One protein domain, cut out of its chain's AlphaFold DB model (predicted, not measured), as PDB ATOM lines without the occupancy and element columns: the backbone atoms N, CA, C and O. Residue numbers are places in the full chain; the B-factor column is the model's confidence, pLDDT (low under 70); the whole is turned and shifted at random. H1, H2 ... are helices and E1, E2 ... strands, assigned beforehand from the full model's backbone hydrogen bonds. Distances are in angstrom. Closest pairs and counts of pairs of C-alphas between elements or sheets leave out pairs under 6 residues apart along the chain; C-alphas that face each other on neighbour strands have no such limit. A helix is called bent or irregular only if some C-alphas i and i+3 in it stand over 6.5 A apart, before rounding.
ATOM      1  N   ASP A 521     -34.893 -14.712  -2.772       79.94
ATOM      2  CA  ASP A 521     -34.461 -15.591  -1.676       79.94
ATOM      3  C   ASP A 521     -33.638 -14.861  -0.617       79.94
ATOM      4  O   ASP A 521     -33.629 -15.250   0.551       79.94
ATOM      5  N   ALA A 522     -32.969 -13.765  -0.995       78.75
ATOM      6  CA  ALA A 522     -32.208 -12.948  -0.057       78.75
ATOM      7  C   ALA A 522     -33.076 -12.487   1.123       78.75
ATOM      8  O   ALA A 522     -32.568 -12.329   2.231       78.75
ATOM      9  N   LEU A 523     -34.388 -12.309   0.912       75.19
ATOM     10  CA  LEU A 523     -35.320 -11.897   1.959       75.19
ATOM     11  C   LEU A 523     -35.628 -12.994   2.989       75.19
ATOM     12  O   LEU A 523     -35.995 -12.656   4.115       75.19
ATOM     13  N   LEU A 524     -35.439 -14.274   2.649       67.38
ATOM     14  CA  LEU A 524     -35.659 -15.411   3.558       67.38
ATOM     15  C   LEU A 524     -34.569 -15.512   4.632       67.38
ATOM     16  O   LEU A 524     -34.800 -16.021   5.728       67.38
ATOM     17  N   HIS A 525     -33.376 -14.998   4.331       63.56
ATOM     18  CA  HIS A 525     -32.172 -15.243   5.124       63.56
ATOM     19  C   HIS A 525     -31.734 -14.057   5.993       63.56
ATOM     20  O   HIS A 525     -30.732 -14.155   6.694       63.56
ATOM     21  N   ILE A 526     -32.505 -12.963   6.016       58.28
ATOM     22  CA  ILE A 526     -32.168 -11.734   6.761       58.28
ATOM     23  C   ILE A 526     -32.147 -11.952   8.288       58.28
ATOM     24  O   ILE A 526     -31.494 -11.191   9.000       58.28
ATOM     25  N   SER A 527     -32.847 -12.965   8.815       50.41
ATOM     26  CA  SER A 527     -33.035 -13.153  10.265       50.41
ATOM     27  C   SER A 527     -32.586 -14.496  10.844       50.41
ATOM     28  O   SER A 527     -32.562 -14.611  12.067       50.41
ATOM     29  N   HIS A 528     -32.246 -15.500  10.027       43.41
ATOM     30  CA  HIS A 528     -32.154 -16.890  10.509       43.41
ATOM     31  C   HIS A 528     -30.761 -17.541  10.428       43.41
ATOM     32  O   HIS A 528     -30.515 -18.467  11.192       43.41
ATOM     33  N   ASP A 529     -29.829 -17.051   9.595       49.00
ATOM     34  CA  ASP A 529     -28.465 -17.606   9.509       49.00
ATOM     35  C   ASP A 529     -27.448 -16.562   9.001       49.00
ATOM     36  O   ASP A 529     -27.528 -16.083   7.867       49.00
ATOM     37  N   ALA A 530     -26.459 -16.219   9.833       52.75
ATOM     38  CA  ALA A 530     -25.435 -15.225   9.505       52.75
ATOM     39  C   ALA A 530     -24.565 -15.626   8.299       52.75
ATOM     40  O   ALA A 530     -24.124 -14.750   7.554       52.75
ATOM     41  N   LYS A 531     -24.338 -16.928   8.070       53.69
ATOM     42  CA  LYS A 531     -23.520 -17.409   6.944       53.69
ATOM     43  C   LYS A 531     -24.272 -17.321   5.617       53.69
ATOM     44  O   LYS A 531     -23.682 -16.957   4.604       53.69
ATOM     45  N   VAL A 532     -25.575 -17.614   5.614       53.62
ATOM     46  CA  VAL A 532     -26.408 -17.515   4.403       53.62
ATOM     47  C   VAL A 532     -26.740 -16.058   4.083       53.62
ATOM     48  O   VAL A 532     -26.752 -15.680   2.915       53.62
ATOM     49  N   SER A 533     -26.916 -15.205   5.098       55.41
ATOM     50  CA  SER A 533     -27.034 -13.758   4.887       55.41
ATOM     51  C   SER A 533     -25.769 -13.163   4.248       55.41
ATOM     52  O   SER A 533     -25.894 -12.299   3.382       55.41
ATOM     53  N   GLU A 534     -24.565 -13.643   4.609       64.88
ATOM     54  CA  GLU A 534     -23.288 -13.193   4.019       64.88
ATOM     55  C   GLU A 534     -23.244 -13.441   2.496       64.88
ATOM     56  O   GLU A 534     -22.708 -12.613   1.760       64.88
ATOM     57  N   LYS A 535     -23.874 -14.516   1.992       75.31
ATOM     58  CA  LYS A 535     -23.935 -14.842   0.552       75.31
ATOM     59  C   LYS A 535     -24.504 -13.692  -0.285       75.31
ATOM     60  O   LYS A 535     -23.944 -13.349  -1.324       75.31
ATOM     61  N   TYR A 536     -25.616 -13.105   0.158       78.56
ATOM     62  CA  TYR A 536     -26.311 -12.057  -0.591       78.56
ATOM     63  C   TYR A 536     -25.731 -10.665  -0.302       78.56
ATOM     64  O   TYR A 536     -25.641  -9.836  -1.209       78.56
ATOM     65  N   THR A 537     -25.271 -10.403   0.928       78.81
ATOM     66  CA  THR A 537     -24.779  -9.070   1.314       78.81
ATOM     67  C   THR A 537     -23.327  -8.801   0.923       78.81
ATOM     68  O   THR A 537     -22.959  -7.643   0.691       78.81
ATOM     69  N   TRP A 538     -22.496  -9.839   0.793       73.62
ATOM     70  CA  TRP A 538     -21.044  -9.707   0.642       73.62
ATOM     71  C   TRP A 538     -20.618  -8.771  -0.492       73.62
ATOM     72  O   TRP A 538     -19.723  -7.941  -0.315       73.62
ATOM     73  N   LEU A 539     -21.241  -8.875  -1.670       74.94
ATOM     74  CA  LEU A 539     -20.810  -8.094  -2.830       74.94
ATOM     75  C   LEU A 539     -21.117  -6.600  -2.663       74.94
ATOM     76  O   LEU A 539     -20.263  -5.761  -2.976       74.94
ATOM     77  N   GLY A 540     -22.302  -6.279  -2.135       77.88
ATOM     78  CA  GLY A 540     -22.711  -4.911  -1.830       77.88
ATOM     79  C   GLY A 540     -21.849  -4.276  -0.745       77.88
ATOM     80  O   GLY A 540     -21.378  -3.148  -0.918       77.88
ATOM     81  N   GLU A 541     -21.548  -5.022   0.318       79.88
ATOM     82  CA  GLU A 541     -20.708  -4.559   1.424       79.88
ATOM     83  C   GLU A 541     -19.250  -4.364   0.994       79.88
ATOM     84  O   GLU A 541     -18.652  -3.312   1.256       79.88
ATOM     85  N   ARG A 542     -18.684  -5.335   0.263       76.44
ATOM     86  CA  ARG A 542     -17.299  -5.298  -0.231       76.44
ATOM     87  C   ARG A 542     -17.039  -4.077  -1.107       76.44
ATOM     88  O   ARG A 542     -16.010  -3.421  -0.951       76.44
ATOM     89  N   LEU A 543     -17.968  -3.775  -2.015       74.31
ATOM     90  CA  LEU A 543     -17.876  -2.632  -2.926       74.31
ATOM     91  C   LEU A 543     -18.488  -1.354  -2.339       74.31
ATOM     92  O   LEU A 543     -18.472  -0.310  -2.987       74.31
ATOM     93  N   ARG A 544     -19.010  -1.402  -1.108       80.75
ATOM     94  CA  ARG A 544     -19.650  -0.264  -0.432       80.75
ATOM     95  C   ARG A 544     -20.723   0.375  -1.307       80.75
ATOM     96  O   ARG A 544     -20.795   1.603  -1.392       80.75
ATOM     97  N   LEU A 545     -21.514  -0.454  -1.986       85.56
ATOM     98  CA  LEU A 545     -22.574   0.012  -2.866       85.56
ATOM     99  C   LEU A 545     -23.582   0.815  -2.056       85.56
ATOM    100  O   LEU A 545     -23.892   0.501  -0.903       85.56
ATOM    101  N   THR A 546     -24.091   1.879  -2.660       89.25
ATOM    102  CA  THR A 546     -24.991   2.793  -1.965       89.25
ATOM    103  C   THR A 546     -26.251   3.055  -2.759       89.25
ATOM    104  O   THR A 546     -26.235   3.137  -3.990       89.25
ATOM    105  N   PHE A 547     -27.346   3.251  -2.032       92.81
ATOM    106  CA  PHE A 547     -28.613   3.678  -2.603       92.81
ATOM    107  C   PHE A 547     -29.201   4.860  -1.840       92.81
ATOM    108  O   PHE A 547     -28.877   5.102  -0.674       92.81
ATOM    109  N   LYS A 548     -30.088   5.609  -2.490       90.44
ATOM    110  CA  LYS A 548     -30.910   6.620  -1.826       90.44
ATOM    111  C   LYS A 548     -32.352   6.507  -2.286       90.44
ATOM    112  O   LYS A 548     -32.625   6.248  -3.452       90.44
ATOM    113  N   MET A 549     -33.263   6.742  -1.350       90.56
ATOM    114  CA  MET A 549     -34.696   6.810  -1.615       90.56
ATOM    115  C   MET A 549     -35.176   8.218  -1.287       90.56
ATOM    116  O   MET A 549     -34.843   8.744  -0.221       90.56
ATOM    117  N   MET A 550     -35.945   8.839  -2.177       88.06
ATOM    118  CA  MET A 550     -36.537  10.155  -1.935       88.06
ATOM    119  C   MET A 550     -38.024  10.130  -2.262       88.06
ATOM    120  O   MET A 550     -38.437   9.587  -3.286       88.06
ATOM    121  N   ARG A 551     -38.827  10.751  -1.389       86.88
ATOM    122  CA  ARG A 551     -40.295  10.793  -1.522       86.88
ATOM    123  C   ARG A 551     -40.909   9.395  -1.714       86.88
ATOM    124  O   ARG A 551     -41.879   9.248  -2.440       86.88
ATOM    125  N   SER A 552     -40.298   8.375  -1.109       85.56
ATOM    126  CA  SER A 552     -40.749   6.983  -1.126       85.56
ATOM    127  C   SER A 552     -40.419   6.322   0.206       85.56
ATOM    128  O   SER A 552     -39.320   6.494   0.741       85.56
ATOM    129  N   ASP A 553     -41.360   5.543   0.716       80.56
ATOM    130  CA  ASP A 553     -41.277   4.765   1.947       80.56
ATOM    131  C   ASP A 553     -41.371   3.252   1.693       80.56
ATOM    132  O   ASP A 553     -41.491   2.485   2.648       80.56
ATOM    133  N   SER A 554     -41.246   2.819   0.428       87.44
ATOM    134  CA  SER A 554     -41.347   1.408   0.034       87.44
ATOM    135  C   SER A 554     -40.417   0.530   0.873       87.44
ATOM    136  O   SER A 554     -39.187   0.577   0.750       87.44
ATOM    137  N   ARG A 555     -41.023  -0.276   1.751       86.12
ATOM    138  CA  ARG A 555     -40.297  -1.210   2.619       86.12
ATOM    139  C   ARG A 555     -39.638  -2.302   1.797       86.12
ATOM    140  O   ARG A 555     -38.504  -2.651   2.094       86.12
ATOM    141  N   LEU A 556     -40.311  -2.780   0.752       87.50
ATOM    142  CA  LEU A 556     -39.807  -3.844  -0.108       87.50
ATOM    143  C   LEU A 556     -38.498  -3.448  -0.793       87.50
ATOM    144  O   LEU A 556     -37.497  -4.130  -0.615       87.50
ATOM    145  N   ILE A 557     -38.462  -2.294  -1.469       91.06
ATOM    146  CA  ILE A 557     -37.246  -1.795  -2.141       91.06
ATOM    147  C   ILE A 557     -36.105  -1.621  -1.142       91.06
ATOM    148  O   ILE A 557     -34.983  -2.058  -1.381       91.06
ATOM    149  N   ARG A 558     -36.397  -1.015   0.015       89.81
ATOM    150  CA  ARG A 558     -35.398  -0.815   1.066       89.81
ATOM    151  C   ARG A 558     -34.833  -2.143   1.571       89.81
ATOM    152  O   ARG A 558     -33.622  -2.264   1.738       89.81
ATOM    153  N   THR A 559     -35.707  -3.111   1.822       87.00
ATOM    154  CA  THR A 559     -35.338  -4.434   2.339       87.00
ATOM    155  C   THR A 559     -34.533  -5.206   1.302       87.00
ATOM    156  O   THR A 559     -33.474  -5.724   1.634       87.00
ATOM    157  N   MET A 560     -34.954  -5.169   0.036       88.12
ATOM    158  CA  MET A 560     -34.236  -5.770  -1.084       88.12
ATOM    159  C   MET A 560     -32.814  -5.208  -1.204       88.12
ATOM    160  O   MET A 560     -31.851  -5.968  -1.214       88.12
ATOM    161  N   CYS A 561     -32.641  -3.881  -1.175       90.00
ATOM    162  CA  CYS A 561     -31.310  -3.270  -1.205       90.00
ATOM    163  C   CYS A 561     -30.435  -3.681  -0.013       90.00
ATOM    164  O   CYS A 561     -29.268  -4.019  -0.199       90.00
ATOM    165  N   HIS A 562     -30.977  -3.673   1.206       86.75
ATOM    166  CA  HIS A 562     -30.210  -4.061   2.391       86.75
ATOM    167  C   HIS A 562     -29.839  -5.546   2.404       86.75
ATOM    168  O   HIS A 562     -28.715  -5.871   2.767       86.75
ATOM    169  N   SER A 563     -30.733  -6.425   1.948       85.12
ATOM    170  CA  SER A 563     -30.464  -7.865   1.825       85.12
ATOM    171  C   SER A 563     -29.337  -8.198   0.842       85.12
ATOM    172  O   SER A 563     -28.712  -9.242   0.959       85.12
ATOM    173  N   HIS A 564     -29.019  -7.268  -0.067       87.94
ATOM    174  CA  HIS A 564     -27.901  -7.366  -1.008       87.94
ATOM    175  C   HIS A 564     -26.689  -6.511  -0.590       87.94
ATOM    176  O   HIS A 564     -25.794  -6.242  -1.392       87.94
ATOM    177  N   GLY A 565     -26.649  -6.045   0.665       83.88
ATOM    178  CA  GLY A 565     -25.507  -5.330   1.240       83.88
ATOM    179  C   GLY A 565     -25.374  -3.864   0.818       83.88
ATOM    180  O   GLY A 565     -24.333  -3.248   1.052       83.88
ATOM    181  N   LEU A 566     -26.398  -3.268   0.191       87.94
ATOM    182  CA  LEU A 566     -26.360  -1.848  -0.155       87.94
ATOM    183  C   LEU A 566     -26.625  -0.985   1.083       87.94
ATOM    184  O   LEU A 566     -27.542  -1.217   1.876       87.94
ATOM    185  N   MET A 567     -25.862   0.100   1.196       85.62
ATOM    186  CA  MET A 567     -26.015   1.074   2.272       85.62
ATOM    187  C   MET A 567     -26.893   2.249   1.846       85.62
ATOM    188  O   MET A 567     -26.648   2.897   0.824       85.62
ATOM    189  N   GLN A 568     -27.895   2.577   2.665       88.38
ATOM    190  CA  GLN A 568     -28.738   3.744   2.424       88.38
ATOM    191  C   GLN A 568     -27.987   5.030   2.795       88.38
ATOM    192  O   GLN A 568     -27.575   5.222   3.939       88.38
ATOM    193  N   CYS A 569     -27.852   5.942   1.839       85.25
ATOM    194  CA  CYS A 569     -27.211   7.240   2.017       85.25
ATOM    195  C   CYS A 569     -28.218   8.368   2.289       85.25
ATOM    196  O   CYS A 569     -29.414   8.257   2.016       85.25
ATOM    197  N   SER A 570     -27.706   9.502   2.784       82.88
ATOM    198  CA  SER A 570     -28.465  10.758   2.861       82.88
ATOM    199  C   SER A 570     -28.973  11.182   1.481       82.88
ATOM    200  O   SER A 570     -28.285  11.001   0.475       82.88
ATOM    201  N   SER A 571     -30.143  11.822   1.437       76.88
ATOM    202  CA  SER A 571     -30.743  12.353   0.205       76.88
ATOM    203  C   SER A 571     -29.834  13.344  -0.532       76.88
ATOM    204  O   SER A 571     -29.897  13.441  -1.759       76.88
ATOM    205  N   LYS A 572     -28.949  14.032   0.202       76.44
ATOM    206  CA  LYS A 572     -27.976  14.994  -0.336       76.44
ATOM    207  C   LYS A 572     -26.703  14.345  -0.893       76.44
ATOM    208  O   LYS A 572     -25.897  15.052  -1.483       76.44
ATOM    209  N   ASN A 573     -26.493  13.038  -0.707       79.50
ATOM    210  CA  ASN A 573     -25.276  12.383  -1.182       79.50
ATOM    211  C   ASN A 573     -25.287  12.278  -2.726       79.50
ATOM    212  O   ASN A 573     -26.223  11.683  -3.288       79.50
ATOM    213  N   PRO A 574     -24.287  12.853  -3.422       74.44
ATOM    214  CA  PRO A 574     -24.156  12.722  -4.869       74.44
ATOM    215  C   PRO A 574     -23.587  11.367  -5.308       74.44
ATOM    216  O   PRO A 574     -23.900  10.904  -6.404       74.44
ATOM    217  N   SER A 575     -22.784  10.730  -4.458       79.31
ATOM    218  CA  SER A 575     -22.065   9.489  -4.740       79.31
ATOM    219  C   SER A 575     -22.935   8.293  -4.385       79.31
ATOM    220  O   SER A 575     -22.850   7.741  -3.287       79.31
ATOM    221  N   VAL A 576     -23.835   7.953  -5.305       87.62
ATOM    222  CA  VAL A 576     -24.804   6.866  -5.150       87.62
ATOM    223  C   VAL A 576     -24.862   6.010  -6.411       87.62
ATOM    224  O   VAL A 576     -24.716   6.555  -7.504       87.62
ATOM    225  N   ASN A 577     -25.063   4.697  -6.268       88.12
ATOM    226  CA  ASN A 577     -25.225   3.761  -7.388       88.12
ATOM    227  C   ASN A 577     -26.693   3.699  -7.834       88.12
ATOM    228  O   ASN A 577     -26.998   3.743  -9.021       88.12
ATOM    229  N   PHE A 578     -27.612   3.643  -6.868       91.25
ATOM    230  CA  PHE A 578     -29.037   3.438  -7.113       91.25
ATOM    231  C   PHE A 578     -29.909   4.544  -6.495       91.25
ATOM    232  O   PHE A 578     -29.757   4.905  -5.325       91.25
ATOM    233  N   ILE A 579     -30.830   5.099  -7.284       93.75
ATOM    234  CA  ILE A 579     -31.730   6.183  -6.891       93.75
ATOM    235  C   ILE A 579     -33.173   5.730  -7.097       93.75
ATOM    236  O   ILE A 579     -33.612   5.523  -8.225       93.75
ATOM    237  N   TRP A 580     -33.924   5.652  -5.999       93.81
ATOM    238  CA  TRP A 580     -35.352   5.353  -6.029       93.81
ATOM    239  C   TRP A 580     -36.190   6.582  -5.667       93.81
ATOM    240  O   TRP A 580     -36.094   7.131  -4.562       93.81
ATOM    241  N   MET A 581     -37.040   7.004  -6.592       92.25
ATOM    242  CA  MET A 581     -37.919   8.161  -6.484       92.25
ATOM    243  C   MET A 581     -39.377   7.704  -6.442       92.25
ATOM    244  O   MET A 581     -39.847   7.001  -7.335       92.25
ATOM    245  N   GLY A 582     -40.112   8.121  -5.407       88.38
ATOM    246  CA  GLY A 582     -41.550   7.828  -5.287       88.38
ATOM    247  C   GLY A 582     -42.471   8.902  -5.869       88.38
ATOM    248  O   GLY A 582     -43.680   8.712  -5.906       88.38
ATOM    249  N   ALA A 583     -41.918  10.023  -6.336       86.81
ATOM    250  CA  ALA A 583     -42.660  11.105  -6.982       86.81
ATOM    251  C   ALA A 583     -41.928  11.560  -8.256       86.81
ATOM    252  O   ALA A 583     -40.708  11.374  -8.314       86.81
ATOM    253  N   PRO A 584     -42.623  12.178  -9.232       89.19
ATOM    254  CA  PRO A 584     -42.013  12.626 -10.483       89.19
ATOM    255  C   PRO A 584     -40.784  13.523 -10.275       89.19
ATOM    256  O   PRO A 584     -40.805  14.476  -9.481       89.19
ATOM    257  N   VAL A 585     -39.711  13.232 -11.008       90.62
ATOM    258  CA  VAL A 585     -38.484  14.034 -11.069       90.62
ATOM    259  C   VAL A 585     -38.569  15.029 -12.224       90.62
ATOM    260  O   VAL A 585     -38.926  14.679 -13.343       90.62
ATOM    261  N   LYS A 586     -38.188  16.288 -11.975       90.44
ATOM    262  CA  LYS A 586     -38.060  17.293 -13.042       90.44
ATOM    263  C   LYS A 586     -36.935  16.895 -14.006       90.44
ATOM    264  O   LYS A 586     -35.813  16.693 -13.542       90.44
ATOM    265  N   SER A 587     -37.199  16.895 -15.314       90.81
ATOM    266  CA  SER A 587     -36.253  16.453 -16.355       90.81
ATOM    267  C   SER A 587     -34.881  17.131 -16.270       90.81
ATOM    268  O   SER A 587     -33.858  16.469 -16.397       90.81
ATOM    269  N   VAL A 588     -34.836  18.425 -15.927       88.94
ATOM    270  CA  VAL A 588     -33.583  19.188 -15.753       88.94
ATOM    271  C   VAL A 588     -32.637  18.539 -14.735       88.94
ATOM    272  O   VAL A 588     -31.434  18.488 -14.967       88.94
ATOM    273  N   LYS A 589     -33.161  17.964 -13.643       87.69
ATOM    274  CA  LYS A 589     -32.331  17.303 -12.620       87.69
ATOM    275  C   LYS A 589     -31.724  15.988 -13.102       87.69
ATOM    276  O   LYS A 589     -30.725  15.545 -12.547       87.69
ATOM    277  N   MET A 590     -32.308  15.356 -14.120       91.06
ATOM    278  CA  MET A 590     -31.771  14.115 -14.686       91.06
ATOM    279  C   MET A 590     -30.472  14.357 -15.475       91.06
ATOM    280  O   MET A 590     -29.682  13.433 -15.633       91.06
ATOM    281  N   ARG A 591     -30.186  15.609 -15.871       87.25
ATOM    282  CA  ARG A 591     -28.917  16.017 -16.506       87.25
ATOM    283  C   ARG A 591     -27.695  15.832 -15.597       87.25
ATOM    284  O   ARG A 591     -26.565  15.718 -16.079       87.25
ATOM    285  N   GLU A 592     -27.917  15.802 -14.285       86.75
ATOM    286  CA  GLU A 592     -26.879  15.612 -13.268       86.75
ATOM    287  C   GLU A 592     -26.525  14.132 -13.039       86.75
ATOM    288  O   GLU A 592     -25.603  13.843 -12.271       86.75
ATOM    289  N   LEU A 593     -27.253  13.197 -13.669       88.88
ATOM    290  CA  LEU A 593     -27.010  11.765 -13.514       88.88
ATOM    291  C   LEU A 593     -25.640  11.374 -14.069       88.88
ATOM    292  O   LEU A 593     -25.236  11.766 -15.164       88.88
ATOM    293  N   MET A 594     -24.947  10.552 -13.293       86.25
ATOM    294  CA  MET A 594     -23.659   9.964 -13.642       86.25
ATOM    295  C   MET A 594     -23.849   8.611 -14.340       86.25
ATOM    296  O   MET A 594     -24.849   7.937 -14.097       86.25
TER     297      MET A 594
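What this domain is: This is residues 521 to 594 of the 1160 residues of an uncharacterized protein of Caenorhabditis japonica (UniProt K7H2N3). A short ribbon of two parallel strands, E1 and E2, stands in the middle of an elongated domain, with H3 near E1 and the helices H1 and H2 grouped round the last residues of H3 toward one end. At the opposite end residues 585 to 591, with H4, stick out as a free arm. The 74 printed residues hold four named helices and two named strands, in the order H1, H2, E1, H3, E2, H4; the class is mixed, helices and strands. The whole is only just loose, close to compact, with a radius of gyration of the C-alphas of 13.9 A and spans of 44 by 23 by 17 A.

Where its parts are: E1 is residues 546 to 550, 13.7 A long, from C-alpha 546 at (-24.991, 2.793, -1.965). E2 is residues 578 to 581, 10.1 A. H3 is residues 555 to 563, 11.9 A. H2, residues 530 to 542, is 16.1 A long and irregular: C-alphas 536 and 539 are 7.1 A apart. H1 is residues 521 to 524, and H4 is residues 587 to 590, ending at C-alpha 590 (-31.771, 14.115, -14.686).

How they stand to each other: E1 and E2 are parallel at 8 degrees, with N 548 and O 578 2.9 A apart, within hydrogen-bond range. E1, H3 and E2 form a strand-helix-strand unit, two parallel neighbour strands with a helix between, and its crossover is left-handed. The closest C-alphas of E1 and H3, Phe 547 and Cys 561, are 7.6 A apart. H2 touches H3 with residues 533 to 537 alone, about perpendicular at 89 degrees; the closest C-alphas are Thr 537 and Ser 563, 5.8 A. H1 touches H3, closest at the C-alphas of Ala 522 and Ser 563, 5.7 A. H3 and H4 are apart. Every O i to N i+4 pair is within hydrogen-bond range in H3, 5 of 9 are in H2, and H1 and H4 are too short for such a pair.

The domain as a whole: The C-alphas farthest apart, Asp 529 and Val 588, are 44.9 A apart. The printed part has no cut. The link from H3 to E2, residues 564 to 577, is long; its residues 567 to 568 pair, parallel, with residues 546 to 547 of E1. The mean pLDDT of the printed part is 80.7, and residues 524 to 534 are under 70.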